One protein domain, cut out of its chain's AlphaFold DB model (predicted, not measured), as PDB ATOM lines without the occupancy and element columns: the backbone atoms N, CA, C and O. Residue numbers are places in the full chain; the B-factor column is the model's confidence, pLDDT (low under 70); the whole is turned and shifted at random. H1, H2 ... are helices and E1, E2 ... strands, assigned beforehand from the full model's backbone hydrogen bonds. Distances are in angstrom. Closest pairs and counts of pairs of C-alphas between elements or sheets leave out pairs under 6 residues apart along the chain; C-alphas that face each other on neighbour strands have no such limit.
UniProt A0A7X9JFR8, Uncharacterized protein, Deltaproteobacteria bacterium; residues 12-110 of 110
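AT A GLANCE: This is residues 12 to 110 of the 110 residues of an uncharacterized protein of Deltaproteobacteria bacterium (UniProt A0A7X9JFR8). The domain has little regular structure: long loops make most of the body, and one long helix, H3, runs along one side of them toward one end of the long axis. The printed part has 99 residues, with E1, H1, H2 and H3 in that order; named elements hold 33, mostly helix. It is only just compact, close to loose, with a radius of gyration of the C-alphas of 15.0 A, and elongated, spanning 53 by 29 by 18 A.

IN THESE COORDINATES: Strand E1, residues 18 to 20, begins at C-alpha (-31.463, -38.621, 29.112). H1 is residues 47 to 50 and H2 residues 81 to 84. H3, residues 87 to 108, is 31.6 A long and ends at C-alpha (-59.325, -45.190, 10.797).

HOW THE PARTS SIT: E1 pairs with no named strand; residues 12 to 13 pair antiparallel with its residues 18 to 19. H1 and H2 are close but not clearly touching; their closest C-alphas, Gly 49 and Ile 81, are 7.6 A apart. H2 and H3 are likewise close but not clearly touching, at 5.1 A between the C-alphas of Ile 81 and Gly 87. H1 and H3 are apart. In H3 every O i to N i+4 pair is within hydrogen-bond range; H1 and H2 are too short for one.

THE WHOLE: The C-alphas farthest apart, Asp 40 and Ile 110, are 53.7 A apart. The printed part has no cut. The links E1 to H1 and H1 to H2 are long, with 26 and 30 residues. Residue 110 has a pLDDT under 70.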
ATOM      1  N   THR A  12     -34.874 -34.542  30.326       96.94
ATOM      2  CA  THR A  12     -34.016 -34.352  31.501       96.94
ATOM      3  C   THR A  12     -32.734 -35.152  31.344       96.94
ATOM      4  O   THR A  12     -32.762 -36.379  31.266       96.94
ATOM      5  N   ALA A  13     -31.592 -34.466  31.330       95.94
ATOM      6  CA  ALA A  13     -30.283 -35.107  31.365       95.94
ATOM      7  C   ALA A  13     -29.900 -35.458  32.814       95.94
ATOM      8  O   ALA A  13     -29.690 -34.571  33.641       95.94
ATOM      9  N   THR A  14     -29.778 -36.749  33.117       94.12
ATOM     10  CA  THR A  14     -29.325 -37.267  34.414       94.12
ATOM     11  C   THR A  14     -27.844 -37.662  34.357       94.12
ATOM     12  O   THR A  14     -27.116 -37.339  33.405       94.12
ATOM     13  N   ARG A  15     -27.334 -38.319  35.404       90.06
ATOM     14  CA  ARG A  15     -25.985 -38.903  35.372       90.06
ATOM     15  C   ARG A  15     -25.948 -40.170  34.518       90.06
ATOM     16  O   ARG A  15     -24.939 -40.426  33.871       90.06
ATOM     17  N   GLU A  16     -27.051 -40.902  34.496       90.56
ATOM     18  CA  GLU A  16     -27.217 -42.215  33.879       90.56
ATOM     19  C   GLU A  16     -27.649 -42.125  32.410       90.56
ATOM     20  O   GLU A  16     -27.376 -43.041  31.639       90.56
ATOM     21  N   GLY A  17     -28.300 -41.034  31.997       93.94
ATOM     22  CA  GLY A  17     -28.767 -40.876  30.622       93.94
ATOM     23  C   GLY A  17     -29.612 -39.628  30.405       93.94
ATOM     24  O   GLY A  17     -29.465 -38.632  31.112       93.94
ATOM     25  N   ILE A  18     -30.483 -39.672  29.400       97.19
ATOM     26  CA  ILE A  18     -31.463 -38.621  29.112       97.19
ATOM     27  C   ILE A  18     -32.843 -39.270  29.116       97.19
ATOM     28  O   ILE A  18     -33.037 -40.307  28.489       97.19
ATOM     29  N   LEU A  19     -33.779 -38.661  29.838       97.06
ATOM     30  CA  LEU A  19     -35.143 -39.150  30.012       97.06
ATOM     31  C   LEU A  19     -36.134 -38.192  29.357       97.06
ATOM     32  O   LEU A  19     -35.919 -36.981  29.365       97.06
ATOM     33  N   GLU A  20     -37.222 -38.731  28.818       96.50
ATOM     34  CA  GLU A  20     -38.381 -37.949  28.395       96.50
ATOM     35  C   GLU A  20     -39.368 -37.839  29.564       96.50
ATOM     36  O   GLU A  20     -39.659 -38.826  30.237       96.50
ATOM     37  N   ASN A  21     -39.852 -36.626  29.830       95.62
ATOM     38  CA  ASN A  21     -40.462 -36.281  31.114       95.62
ATOM     39  C   ASN A  21     -41.940 -36.677  31.288       95.62
ATOM     40  O   ASN A  21     -42.411 -36.681  32.424       95.62
ATOM     41  N   ILE A  22     -42.692 -36.954  30.219       94.69
ATOM     42  CA  ILE A  22     -44.152 -37.141  30.292       94.69
ATOM     43  C   ILE A  22     -44.573 -38.594  30.078       94.69
ATOM     44  O   ILE A  22     -45.310 -39.147  30.891       94.69
ATOM     45  N   PHE A  23     -44.144 -39.208  28.983       94.19
ATOM     46  CA  PHE A  23     -44.547 -40.557  28.580       94.19
ATOM     47  C   PHE A  23     -43.425 -41.581  28.759       94.19
ATOM     48  O   PHE A  23     -43.639 -42.765  28.500       94.19
ATOM     49  N   ASN A  24     -42.242 -41.138  29.197       94.25
ATOM     50  CA  ASN A  24     -41.055 -41.971  29.343       94.25
ATOM     51  C   ASN A  24     -40.703 -42.676  28.016       94.25
ATOM     52  O   ASN A  24     -40.399 -43.871  27.984       94.25
ATOM     53  N   LEU A  25     -40.807 -41.933  26.905       95.44
ATOM     54  CA  LEU A  25     -40.480 -42.441  25.571       95.44
ATOM     55  C   LEU A  25     -38.979 -42.749  25.442       95.44
ATOM     56  O   LEU A  25     -38.160 -42.047  26.040       95.44
ATOM     57  N   PRO A  26     -38.592 -43.738  24.613       94.88
ATOM     58  CA  PRO A  26     -37.189 -44.024  24.334       94.88
ATOM     59  C   PRO A  26     -36.469 -42.817  23.723       94.88
ATOM     60  O   PRO A  26     -36.781 -42.375  22.615       94.88
ATOM     61  N   VAL A  27     -35.488 -42.289  24.457       96.81
ATOM     62  CA  VAL A  27     -34.663 -41.161  24.019       96.81
ATOM     63  C   VAL A  27     -33.429 -41.683  23.299       96.81
ATOM     64  O   VAL A  27     -32.634 -42.443  23.851       96.81
ATOM     65  N   TYR A  28     -33.227 -41.226  22.069       97.12
ATOM     66  CA  TYR A  28     -31.943 -41.344  21.405       97.12
ATOM     67  C   TYR A  28     -30.924 -40.424  22.079       97.12
ATOM     68  O   TYR A  28     -31.134 -39.214  22.200       97.12
ATOM     69  N   VAL A  29     -29.797 -41.010  22.476       96.12
ATOM     70  CA  VAL A  29     -28.665 -40.313  23.084       96.12
ATOM     71  C   VAL A  29     -27.475 -40.377  22.115       96.12
ATOM     72  O   VAL A  29     -27.091 -41.476  21.709       96.12
ATOM     73  N   PRO A  30     -26.857 -39.240  21.748       93.12
ATOM     74  CA  PRO A  30     -25.892 -39.144  20.645       93.12
ATOM     75  C   PRO A  30     -24.468 -39.618  20.997       93.12
ATOM     76  O   PRO A  30     -23.492 -39.106  20.454       93.12
ATOM     77  N   GLY A  31     -24.346 -40.600  21.892       94.88
ATOM     78  CA  GLY A  31     -23.077 -41.160  22.354       94.88
ATOM     79  C   GLY A  31     -22.918 -41.150  23.879       94.88
ATOM     80  O   GLY A  31     -23.840 -40.757  24.606       94.88
ATOM     81  N   PRO A  32     -21.754 -41.595  24.385       94.50
ATOM     82  CA  PRO A  32     -21.451 -41.591  25.812       94.50
ATOM     83  C   PRO A  32     -21.374 -40.161  26.370       94.50
ATOM     84  O   PRO A  32     -21.163 -39.191  25.641       94.50
ATOM     85  N   ARG A  33     -21.583 -40.026  27.685       94.19
ATOM     86  CA  ARG A  33     -21.781 -38.737  28.372       94.19
ATOM     87  C   ARG A  33     -20.635 -37.738  28.187       94.19
ATOM     88  O   ARG A  33     -20.874 -36.537  28.119       94.19
ATOM     89  N   ASP A  34     -19.407 -38.228  28.113       94.75
ATOM     90  CA  ASP A  34     -18.187 -37.446  27.886       94.75
ATOM     91  C   ASP A  34     -18.105 -36.828  26.480       94.75
ATOM     92  O   ASP A  34     -17.338 -35.896  26.268       94.75
ATOM     93  N   THR A  35     -18.937 -37.280  25.537       95.00
ATOM     94  CA  THR A  35     -19.006 -36.746  24.163       95.00
ATOM     95  C   THR A  35     -20.163 -35.769  23.934       95.00
ATOM     96  O   THR A  35     -20.344 -35.268  22.822       95.00
ATOM     97  N   TRP A  36     -20.978 -35.497  24.960       95.12
ATOM     98  CA  TRP A  36     -22.175 -34.656  24.843       95.12
ATOM     99  C   TRP A  36     -21.863 -33.179  24.617       95.12
ATOM    100  O   TRP A  36     -22.623 -32.497  23.927       95.12
ATOM    101  N   PHE A  37     -20.762 -32.691  25.180       95.31
ATOM    102  CA  PHE A  37     -20.344 -31.303  25.071       95.31
ATOM    103  C   PHE A  37     -18.966 -31.225  24.419       95.31
ATOM    104  O   PHE A  37     -18.063 -31.976  24.770       95.31
ATOM    105  N   ASP A  38     -18.821 -30.305  23.470       95.06
ATOM    106  CA  ASP A  38     -17.527 -29.838  22.987       95.06
ATOM    107  C   ASP A  38     -16.717 -29.170  24.118       95.06
ATOM    108  O   ASP A  38     -17.291 -28.654  25.081       95.06
ATOM    109  N   ASN A  39     -15.390 -29.161  23.978       95.00
ATOM    110  CA  ASN A  39     -14.478 -28.460  24.882       95.00
ATOM    111  C   ASN A  39     -14.602 -26.936  24.750       95.00
ATOM    112  O   ASN A  39     -14.342 -26.215  25.712       95.00
ATOM    113  N   ASP A  40     -14.992 -26.443  23.571       96.06
ATOM    114  CA  ASP A  40     -15.400 -25.049  23.416       96.06
ATOM    115  C   ASP A  40     -16.825 -24.863  23.951       96.06
ATOM    116  O   ASP A  40     -17.800 -25.346  23.373       96.06
ATOM    117  N   TYR A  41     -16.935 -24.126  25.056       91.88
ATOM    118  CA  TYR A  41     -18.200 -23.809  25.715       91.88
ATOM    119  C   TYR A  41     -19.202 -23.086  24.799       91.88
ATOM    120  O   TYR A  41     -20.407 -23.209  24.995       91.88
ATOM    121  N   PHE A  42     -18.726 -22.320  23.812       94.00
ATOM    122  CA  PHE A  42     -19.585 -21.589  22.878       94.00
ATOM    123  C   PHE A  42     -19.822 -22.345  21.563       94.00
ATOM    124  O   PHE A  42     -20.417 -21.797  20.631       94.00
ATOM    125  N   SER A  43     -19.387 -23.604  21.479       94.62
ATOM    126  CA  SER A  43     -19.568 -24.425  20.288       94.62
ATOM    127  C   SER A  43     -21.050 -24.651  19.997       94.62
ATOM    128  O   SER A  43     -21.834 -25.092  20.833       94.62
ATOM    129  N   LEU A  44     -21.451 -24.459  18.744       93.44
ATOM    130  CA  LEU A  44     -22.787 -24.851  18.284       93.44
ATOM    131  C   LEU A  44     -22.894 -26.363  18.009       93.44
ATOM    132  O   LEU A  44     -23.935 -26.835  17.555       93.44
ATOM    133  N   ASN A  45     -21.821 -27.124  18.252       91.62
ATOM    134  CA  ASN A  45     -21.720 -28.547  17.935       91.62
ATOM    135  C   ASN A  45     -21.832 -29.462  19.163       91.62
ATOM    136  O   ASN A  45     -21.503 -30.643  19.052       91.62
ATOM    137  N   HIS A  46     -22.311 -28.971  20.314       94.69
ATOM    138  CA  HIS A  46     -22.594 -29.842  21.458       94.69
ATOM    139  C   HIS A  46     -23.560 -30.960  21.039       94.69
ATOM    140  O   HIS A  46     -24.720 -30.711  20.691       94.69
ATOM    141  N   ASN A  47     -23.079 -32.206  21.075       94.62
ATOM    142  CA  ASN A  47     -23.846 -33.365  20.634       94.62
ATOM    143  C   ASN A  47     -25.149 -33.520  21.409       94.62
ATOM    144  O   ASN A  47     -26.111 -33.975  20.807       94.62
ATOM    145  N   ILE A  48     -25.229 -33.086  22.673       95.06
ATOM    146  CA  ILE A  48     -26.461 -33.148  23.475       95.06
ATOM    147  C   ILE A  48     -27.681 -32.539  22.766       95.06
ATOM    148  O   ILE A  48     -28.796 -33.006  22.971       95.06
ATOM    149  N   GLY A  49     -27.483 -31.553  21.880       94.12
ATOM    150  CA  GLY A  49     -28.561 -30.957  21.089       94.12
ATOM    151  C   GLY A  49     -29.243 -31.926  20.114       94.12
ATOM    152  O   GLY A  49     -30.372 -31.670  19.720       94.12
ATOM    153  N   LYS A  50     -28.584 -33.040  19.767       95.88
ATOM    154  CA  LYS A  50     -29.118 -34.121  18.922       95.88
ATOM    155  C   LYS A  50     -29.931 -35.148  19.712       95.88
ATOM    156  O   LYS A  50     -30.510 -36.048  19.106       95.88
ATOM    157  N   ALA A  51     -29.937 -35.075  21.043       97.25
ATOM    158  CA  ALA A  51     -30.742 -35.978  21.850       97.25
ATOM    159  C   ALA A  51     -32.232 -35.699  21.639       97.25
ATOM    160  O   ALA A  51     -32.648 -34.544  21.545       97.25
ATOM    161  N   GLY A  52     -33.041 -36.752  21.590       97.31
ATOM    162  CA  GLY A  52     -34.474 -36.610  21.370       97.31
ATOM    163  C   GLY A  52     -35.151 -37.917  21.017       97.31
ATOM    164  O   GLY A  52     -34.581 -38.993  21.155       97.31
ATOM    165  N   ILE A  53     -36.382 -37.821  20.541       97.69
ATOM    166  CA  ILE A  53     -37.201 -38.961  20.156       97.69
ATOM    167  C   ILE A  53     -37.057 -39.185  18.654       97.69
ATOM    168  O   ILE A  53     -37.260 -38.266  17.856       97.69
ATOM    169  N   ARG A  54     -36.696 -40.407  18.260       97.56
ATOM    170  CA  ARG A  54     -36.729 -40.815  16.853       97.56
ATOM    171  C   ARG A  54     -38.155 -41.155  16.464       97.56
ATOM    172  O   ARG A  54     -38.825 -41.897  17.181       97.56
ATOM    173  N   ALA A  55     -38.585 -40.626  15.328       97.12
ATOM    174  CA  ALA A  55     -39.927 -40.823  14.814       97.12
ATOM    175  C   ALA A  55     -39.909 -41.430  13.407       97.12
ATOM    176  O   ALA A  55     -38.946 -41.243  12.661       97.12
ATOM    177  N   ASP A  56     -40.973 -42.150  13.060       96.62
ATOM    178  CA  ASP A  56     -41.254 -42.583  11.693       96.62
ATOM    179  C   ASP A  56     -41.753 -41.415  10.816       96.62
ATOM    180  O   ASP A  56     -41.874 -40.269  11.258       96.62
ATOM    181  N   ALA A  57     -42.053 -41.705   9.546       96.44
ATOM    182  CA  ALA A  57     -42.551 -40.713   8.591       96.44
ATOM    183  C   ALA A  57     -43.928 -40.127   8.963       96.44
ATOM    184  O   ALA A  57     -44.257 -39.026   8.528       96.44
ATOM    185  N   SER A  58     -44.706 -40.835   9.784       96.50
ATOM    186  CA  SER A  58     -45.990 -40.382  10.328       96.50
ATOM    187  C   SER A  58     -45.819 -39.643  11.656       96.50
ATOM    188  O   SER A  58     -46.792 -39.408  12.366       96.50
ATOM    189  N   MET A  59     -44.586 -39.280  12.021       97.81
ATOM    190  CA  MET A  59     -44.249 -38.605  13.270       97.81
ATOM    191  C   MET A  59     -44.578 -39.419  14.530       97.81
ATOM    192  O   MET A  59     -44.756 -38.840  15.603       97.81
ATOM    193  N   ARG A  60     -44.629 -40.752  14.445       97.06
ATOM    194  CA  ARG A  60     -44.790 -41.618  15.620       97.06
ATOM    195  C   ARG A  60     -43.432 -42.047  16.166       97.06
ATOM    196  O   ARG A  60     -42.556 -42.404  15.381       97.06
ATOM    197  N   PRO A  61     -43.232 -42.051  17.491       96.94
ATOM    198  CA  PRO A  61     -42.004 -42.554  18.102       96.94
ATOM    199  C   PRO A  61     -41.762 -44.036  17.755       96.94
ATOM    200  O   PRO A  61     -42.664 -44.853  17.920       96.94
ATOM    201  N   LEU A  62     -40.550 -44.385  17.299       94.88
ATOM    202  CA  LEU A  62     -40.245 -45.716  16.735       94.88
ATOM    203  C   LEU A  62     -40.439 -46.884  17.715       94.88
ATOM    204  O   LEU A  62     -40.889 -47.950  17.308       94.88
ATOM    205  N   ASP A  63     -40.129 -46.675  18.993       88.62
ATOM    206  CA  ASP A  63     -40.095 -47.732  20.013       88.62
ATOM    207  C   ASP A  63     -41.119 -47.491  21.139       88.62
ATOM    208  O   ASP A  63     -40.964 -47.967  22.265       88.62
ATOM    209  N   ALA A  64     -42.166 -46.706  20.868       90.31
ATOM    210  CA  ALA A  64     -43.215 -46.475  21.854       90.31
ATOM    211  C   ALA A  64     -44.238 -47.620  21.874       90.31
ATOM    212  O   ALA A  64     -44.637 -48.114  20.818       90.31
ATOM    213  N   PRO A  65     -44.765 -47.987  23.055       88.44
ATOM    214  CA  PRO A  65     -45.822 -48.991  23.155       88.44
ATOM    215  C   PRO A  65     -47.191 -48.481  22.669       88.44
ATOM    216  O   PRO A  65     -48.128 -49.269  22.536       88.44
ATOM    217  N   TRP A  66     -47.325 -47.178  22.399       90.50
ATOM    218  CA  TRP A  66     -48.577 -46.532  22.006       90.50
ATOM    219  C   TRP A  66     -48.545 -46.069  20.553       90.50
ATOM    220  O   TRP A  66     -47.594 -45.424  20.116       90.50
ATOM    221  N   LYS A  67     -49.627 -46.341  19.818       90.81
ATOM    222  CA  LYS A  67     -49.779 -45.951  18.404       90.81
ATOM    223  C   LYS A  67     -50.408 -44.571  18.205       90.81
ATOM    224  O   LYS A  67     -50.278 -44.008  17.125       90.81
ATOM    225  N   ASN A  68     -51.047 -44.033  19.241       94.06
ATOM    226  CA  ASN A  68     -51.765 -42.758  19.232       94.06
ATOM    227  C   ASN A  68     -50.902 -41.571  19.703       94.06
ATOM    228  O   ASN A  68     -51.429 -40.509  20.040       94.06
ATOM    229  N   ILE A  69     -49.578 -41.741  19.766       95.75
ATOM    230  CA  ILE A  69     -48.642 -40.673  20.118       95.75
ATOM    231  C   ILE A  69     -47.948 -40.187  18.854       95.75
ATOM    232  O   ILE A  69     -47.323 -40.957  18.133       95.75
ATOM    233  N   PHE A  70     -47.999 -38.876  18.649       97.56
ATOM    234  CA  PHE A  70     -47.318 -38.184  17.562       97.56
ATOM    235  C   PHE A  70     -46.393 -37.129  18.162       97.56
ATOM    236  O   PHE A  70     -46.819 -36.365  19.032       97.56
ATOM    237  N   VAL A  71     -45.136 -37.068  17.736       97.62
ATOM    238  CA  VAL A  71     -44.107 -36.156  18.259       97.62
ATOM    239  C   VAL A  71     -43.736 -35.109  17.216       97.62
ATOM    240  O   VAL A  71     -43.695 -35.396  16.031       97.62
ATOM    241  N   CYS A  72     -43.470 -33.873  17.625       98.06
ATOM    242  CA  CYS A  72     -43.069 -32.813  16.701       98.06
ATOM    243  C   CYS A  72     -42.235 -31.732  17.396       98.06
ATOM    244  O   CYS A  72     -42.234 -31.601  18.620       98.06
ATOM    245  N   GLY A  73     -41.528 -30.936  16.599       97.12
ATOM    246  CA  GLY A  73     -40.702 -29.835  17.075       97.12
ATOM    247  C   GLY A  73     -39.394 -30.284  17.716       97.12
ATOM    248  O   GLY A  73     -38.756 -31.237  17.274       97.12
ATOM    249  N   SER A  74     -38.960 -29.550  18.740       96.38
ATOM    250  CA  SER A  74     -37.612 -29.685  19.307       96.38
ATOM    251  C   SER A  74     -37.379 -30.946  20.134       96.38
ATOM    252  O   SER A  74     -36.248 -31.191  20.535       96.38
ATOM    253  N   ILE A  75     -38.409 -31.761  20.366       97.00
ATOM    254  CA  ILE A  75     -38.241 -33.079  20.988       97.00
ATOM    255  C   ILE A  75     -37.624 -34.110  20.030       97.00
ATOM    256  O   ILE A  75     -37.180 -35.162  20.475       97.00
ATOM    257  N   LEU A  76     -37.599 -33.844  18.720       97.50
ATOM    258  CA  LEU A  76     -37.094 -34.789  17.724       97.50
ATOM    259  C   LEU A  76     -35.569 -34.951  17.801       97.50
ATOM    260  O   LEU A  76     -34.819 -33.973  17.877       97.50
ATOM    261  N   ALA A  77     -35.133 -36.208  17.735       97.25
ATOM    262  CA  ALA A  77     -33.729 -36.602  17.699       97.25
ATOM    263  C   ALA A  77     -32.992 -36.073  16.461       97.25
ATOM    264  O   ALA A  77     -33.599 -35.742  15.444       97.25
ATOM    265  N   ASP A  78     -31.662 -36.041  16.550       95.75
ATOM    266  CA  ASP A  78     -30.728 -35.693  15.471       95.75
ATOM    267  C   ASP A  78     -30.907 -34.267  14.904       95.75
ATOM    268  O   ASP A  78     -30.248 -33.866  13.938       95.75
ATOM    269  N   THR A  79     -31.735 -33.449  15.557       93.00
ATOM    270  CA  THR A  79     -31.907 -32.040  15.219       93.00
ATOM    271  C   THR A  79     -30.718 -31.217  15.721       93.00
ATOM    272  O   THR A  79     -30.089 -31.510  16.732       93.00
ATOM    273  N   GLN A  80     -30.362 -30.167  14.980       91.19
ATOM    274  CA  GLN A  80     -29.293 -29.231  15.350       91.19
ATOM    275  C   GLN A  80     -29.839 -27.802  15.280       91.19
ATOM    276  O   GLN A  80     -29.386 -26.967  14.500       91.19
ATOM    277  N   ILE A  81     -30.886 -27.551  16.071       92.31
ATOM    278  CA  ILE A  81     -31.714 -26.339  15.991       92.31
ATOM    279  C   ILE A  81     -30.901 -25.068  16.239       92.31
ATOM    280  O   ILE A  81     -31.036 -24.114  15.475       92.31
ATOM    281  N   LEU A  82     -30.051 -25.060  17.272       89.62
ATOM    282  CA  LEU A  82     -29.207 -23.906  17.601       89.62
ATOM    283  C   LEU A  82     -28.204 -23.610  16.483       89.62
ATOM    284  O   LEU A  82     -28.088 -22.471  16.050       89.62
ATOM    285  N   LYS A  83     -27.541 -24.651  15.966       92.38
ATOM    286  CA  LYS A  83     -26.580 -24.541  14.862       92.38
ATOM    287  C   LYS A  83     -27.212 -24.016  13.574       92.38
ATOM    288  O   LYS A  83     -26.605 -23.210  12.881       92.38
ATOM    289  N   ASN A  84     -28.415 -24.484  13.252       94.00
ATOM    290  CA  ASN A  84     -29.074 -24.185  11.981       94.00
ATOM    291  C   ASN A  84     -30.005 -22.963  12.047       94.00
ATOM    292  O   ASN A  84     -30.510 -22.536  11.013       94.00
ATOM    293  N   GLY A  85     -30.306 -22.441  13.240       94.25
ATOM    294  CA  GLY A  85     -31.245 -21.330  13.424       94.25
ATOM    295  C   GLY A  85     -32.677 -21.628  12.955       94.25
ATOM    296  O   GLY A  85     -33.448 -20.708  12.702       94.25
ATOM    297  N   CYS A  86     -33.055 -22.904  12.816       95.12
ATOM    298  CA  CYS A  86     -34.274 -23.320  12.109       95.12
ATOM    299  C   CYS A  86     -35.427 -23.778  13.021       95.12
ATOM    300  O   CYS A  86     -36.381 -24.388  12.543       95.12
ATOM    301  N   GLY A  87     -35.369 -23.490  14.326       94.25
ATOM    302  CA  GLY A  87     -36.279 -24.071  15.326       94.25
ATOM    303  C   GLY A  87     -37.767 -23.870  15.034       94.25
ATOM    304  O   GLY A  87     -38.535 -24.826  15.103       94.25
ATOM    305  N   HIS A  88     -38.166 -22.658  14.641       95.50
ATOM    306  CA  HIS A  88     -39.559 -22.360  14.293       95.50
ATOM    307  C   HIS A  88     -40.017 -23.102  13.032       95.50
ATOM    308  O   HIS A  88     -41.101 -23.679  13.018       95.50
ATOM    309  N   GLY A  89     -39.180 -23.124  11.990       97.50
ATOM    310  CA  GLY A  89     -39.486 -23.828  10.745       97.50
ATOM    311  C   GLY A  89     -39.618 -25.335  10.961       97.50
ATOM    312  O   GLY A  89     -40.587 -25.936  10.506       97.50
ATOM    313  N   LEU A  90     -38.699 -25.927  11.731       96.31
ATOM    314  CA  LEU A  90     -38.767 -27.330  12.132       96.31
ATOM    315  C   LEU A  90     -40.060 -27.627  12.904       96.31
ATOM    316  O   LEU A  90     -40.743 -28.601  12.595       96.31
ATOM    317  N   ALA A  91     -40.406 -26.791  13.888       96.56
ATOM    318  CA  ALA A  91     -41.614 -26.966  14.685       96.56
ATOM    319  C   ALA A  91     -42.880 -26.922  13.825       96.56
ATOM    320  O   ALA A  91     -43.697 -27.831  13.920       96.56
ATOM    321  N   LEU A  92     -43.013 -25.928  12.943       97.88
ATOM    322  CA  LEU A  92     -44.173 -25.800  12.058       97.88
ATOM    323  C   LEU A  92     -44.282 -26.969  11.072       97.88
ATOM    324  O   LEU A  92     -45.346 -27.575  10.961       97.88
ATOM    325  N   ALA A  93     -43.187 -27.309  10.389       97.69
ATOM    326  CA  ALA A  93     -43.187 -28.373   9.387       97.69
ATOM    327  C   ALA A  93     -43.538 -29.734  10.004       97.69
ATOM    328  O   ALA A  93     -44.386 -30.458   9.493       97.69
ATOM    329  N   THR A  94     -42.928 -30.069  11.141       98.25
ATOM    330  CA  THR A  94     -43.170 -31.356  11.810       98.25
ATOM    331  C   THR A  94     -44.530 -31.404  12.500       98.25
ATOM    332  O   THR A  94     -45.164 -32.456  12.515       98.25
ATOM    333  N   ALA A  95     -45.022 -30.279  13.032       98.19
ATOM    334  CA  ALA A  95     -46.365 -30.204  13.598       98.19
ATOM    335  C   ALA A  95     -47.444 -30.415  12.532       98.19
ATOM    336  O   ALA A  95     -48.433 -31.083  12.818       98.19
ATOM    337  N   HIS A  96     -47.246 -29.902  11.315       98.44
ATOM    338  CA  HIS A  96     -48.171 -30.127  10.207       98.44
ATOM    339  C   HIS A  96     -48.325 -31.622   9.889       98.44
ATOM    340  O   HIS A  96     -49.442 -32.135   9.901       98.44
ATOM    341  N   VAL A  97     -47.208 -32.336   9.711       98.44
ATOM    342  CA  VAL A  97     -47.221 -33.785   9.426       98.44
ATOM    343  C   VAL A  97     -47.797 -34.585  10.599       98.44
ATOM    344  O   VAL A  97     -48.616 -35.481  10.392       98.44
ATOM    345  N   ALA A  98     -47.423 -34.246  11.836       98.25
ATOM    346  CA  ALA A  98     -47.933 -34.917  13.030       98.25
ATOM    347  C   ALA A  98     -49.448 -34.726  13.202       98.25
ATOM    348  O   ALA A  98     -50.148 -35.668  13.563       98.25
ATOM    349  N   ALA A  99     -49.962 -33.522  12.935       98.06
ATOM    350  CA  ALA A  99     -51.390 -33.233  13.009       98.06
ATOM    351  C   ALA A  99     -52.174 -33.983  11.926       98.06
ATOM    352  O   ALA A  99     -53.217 -34.556  12.230       98.06
ATOM    353  N   GLN A 100     -51.658 -34.023  10.694       98.19
ATOM    354  CA  GLN A 100     -52.272 -34.787   9.610       98.19
ATOM    355  C   GLN A 100     -52.306 -36.289   9.932       98.19
ATOM    356  O   GLN A 100     -53.368 -36.896   9.870       98.19
ATOM    357  N   SER A 101     -51.179 -36.858  10.364       97.75
ATOM    358  CA  SER A 101     -51.086 -38.284  10.718       97.75
ATOM    359  C   SER A 101     -52.008 -38.647  11.889       97.75
ATOM    360  O   SER A 101     -52.599 -39.723  11.913       97.75
ATOM    361  N   CYS A 102     -52.167 -37.736  12.854       97.25
ATOM    362  CA  CYS A 102     -53.119 -37.887  13.950       97.25
ATOM    363  C   CYS A 102     -54.572 -37.874  13.454       97.25
ATOM    364  O   CYS A 102     -55.368 -38.707  13.873       97.25
ATOM    365  N   ALA A 103     -54.923 -36.960  12.544       97.44
ATOM    366  CA  ALA A 103     -56.264 -36.902  11.971       97.44
ATOM    367  C   ALA A 103     -56.602 -38.169  11.169       97.44
ATOM    368  O   ALA A 103     -57.692 -38.706  11.330       97.44
ATOM    369  N   GLU A 104     -55.663 -38.665  10.359       96.88
ATOM    370  CA  GLU A 104     -55.802 -39.930   9.622       96.88
ATOM    371  C   GLU A 104     -56.005 -41.111  10.583       96.88
ATOM    372  O   GLU A 104     -56.966 -41.861  10.440       96.88
ATOM    373  N   TYR A 105     -55.184 -41.207  11.634       95.94
ATOM    374  CA  TYR A 105     -55.324 -42.234  12.671       95.94
ATOM    375  C   TYR A 105     -56.710 -42.232  13.335       95.94
ATOM    376  O   TYR A 105     -57.277 -43.293  13.572       95.94
ATOM    377  N   LEU A 106     -57.267 -41.052  13.627       95.56
ATOM    378  CA  LEU A 106     -58.591 -40.932  14.246       95.56
ATOM    379  C   LEU A 106     -59.734 -41.325  13.302       95.56
ATOM    380  O   LEU A 106     -60.775 -41.763  13.778       95.56
ATOM    381  N   LEU A 107     -59.566 -41.146  11.989       93.81
ATOM    382  CA  LEU A 107     -60.565 -41.548  10.995       93.81
ATOM    383  C   LEU A 107     -60.584 -43.064  10.783       93.81
ATOM    384  O   LEU A 107     -61.652 -43.611  10.545       93.81
ATOM    385  N   ASP A 108     -59.435 -43.729  10.907       88.69
ATOM    386  CA  ASP A 108     -59.325 -45.190  10.797       88.69
ATOM    387  C   ASP A 108     -59.901 -45.936  12.023       88.69
ATOM    388  O   ASP A 108     -60.143 -47.143  11.955       88.69
ATOM    389  N   GLU A 109     -60.109 -45.246  13.153       74.50
ATOM    390  CA  GLU A 109     -60.706 -45.809  14.377       74.50
ATOM    391  C   GLU A 109     -62.245 -45.688  14.448       74.50
ATOM    392  O   GLU A 109     -62.844 -46.212  15.394       74.50
ATOM    393  N   ILE A 110     -62.887 -45.020  13.480       57.34
ATOM    394  CA  ILE A 110     -64.353 -44.840  13.383       57.34
ATOM    395  C   ILE A 110     -64.942 -45.824  12.369       57.34
ATOM    396  O   ILE A 110     -65.984 -46.438  12.699       57.34
TER     397      ILE A 110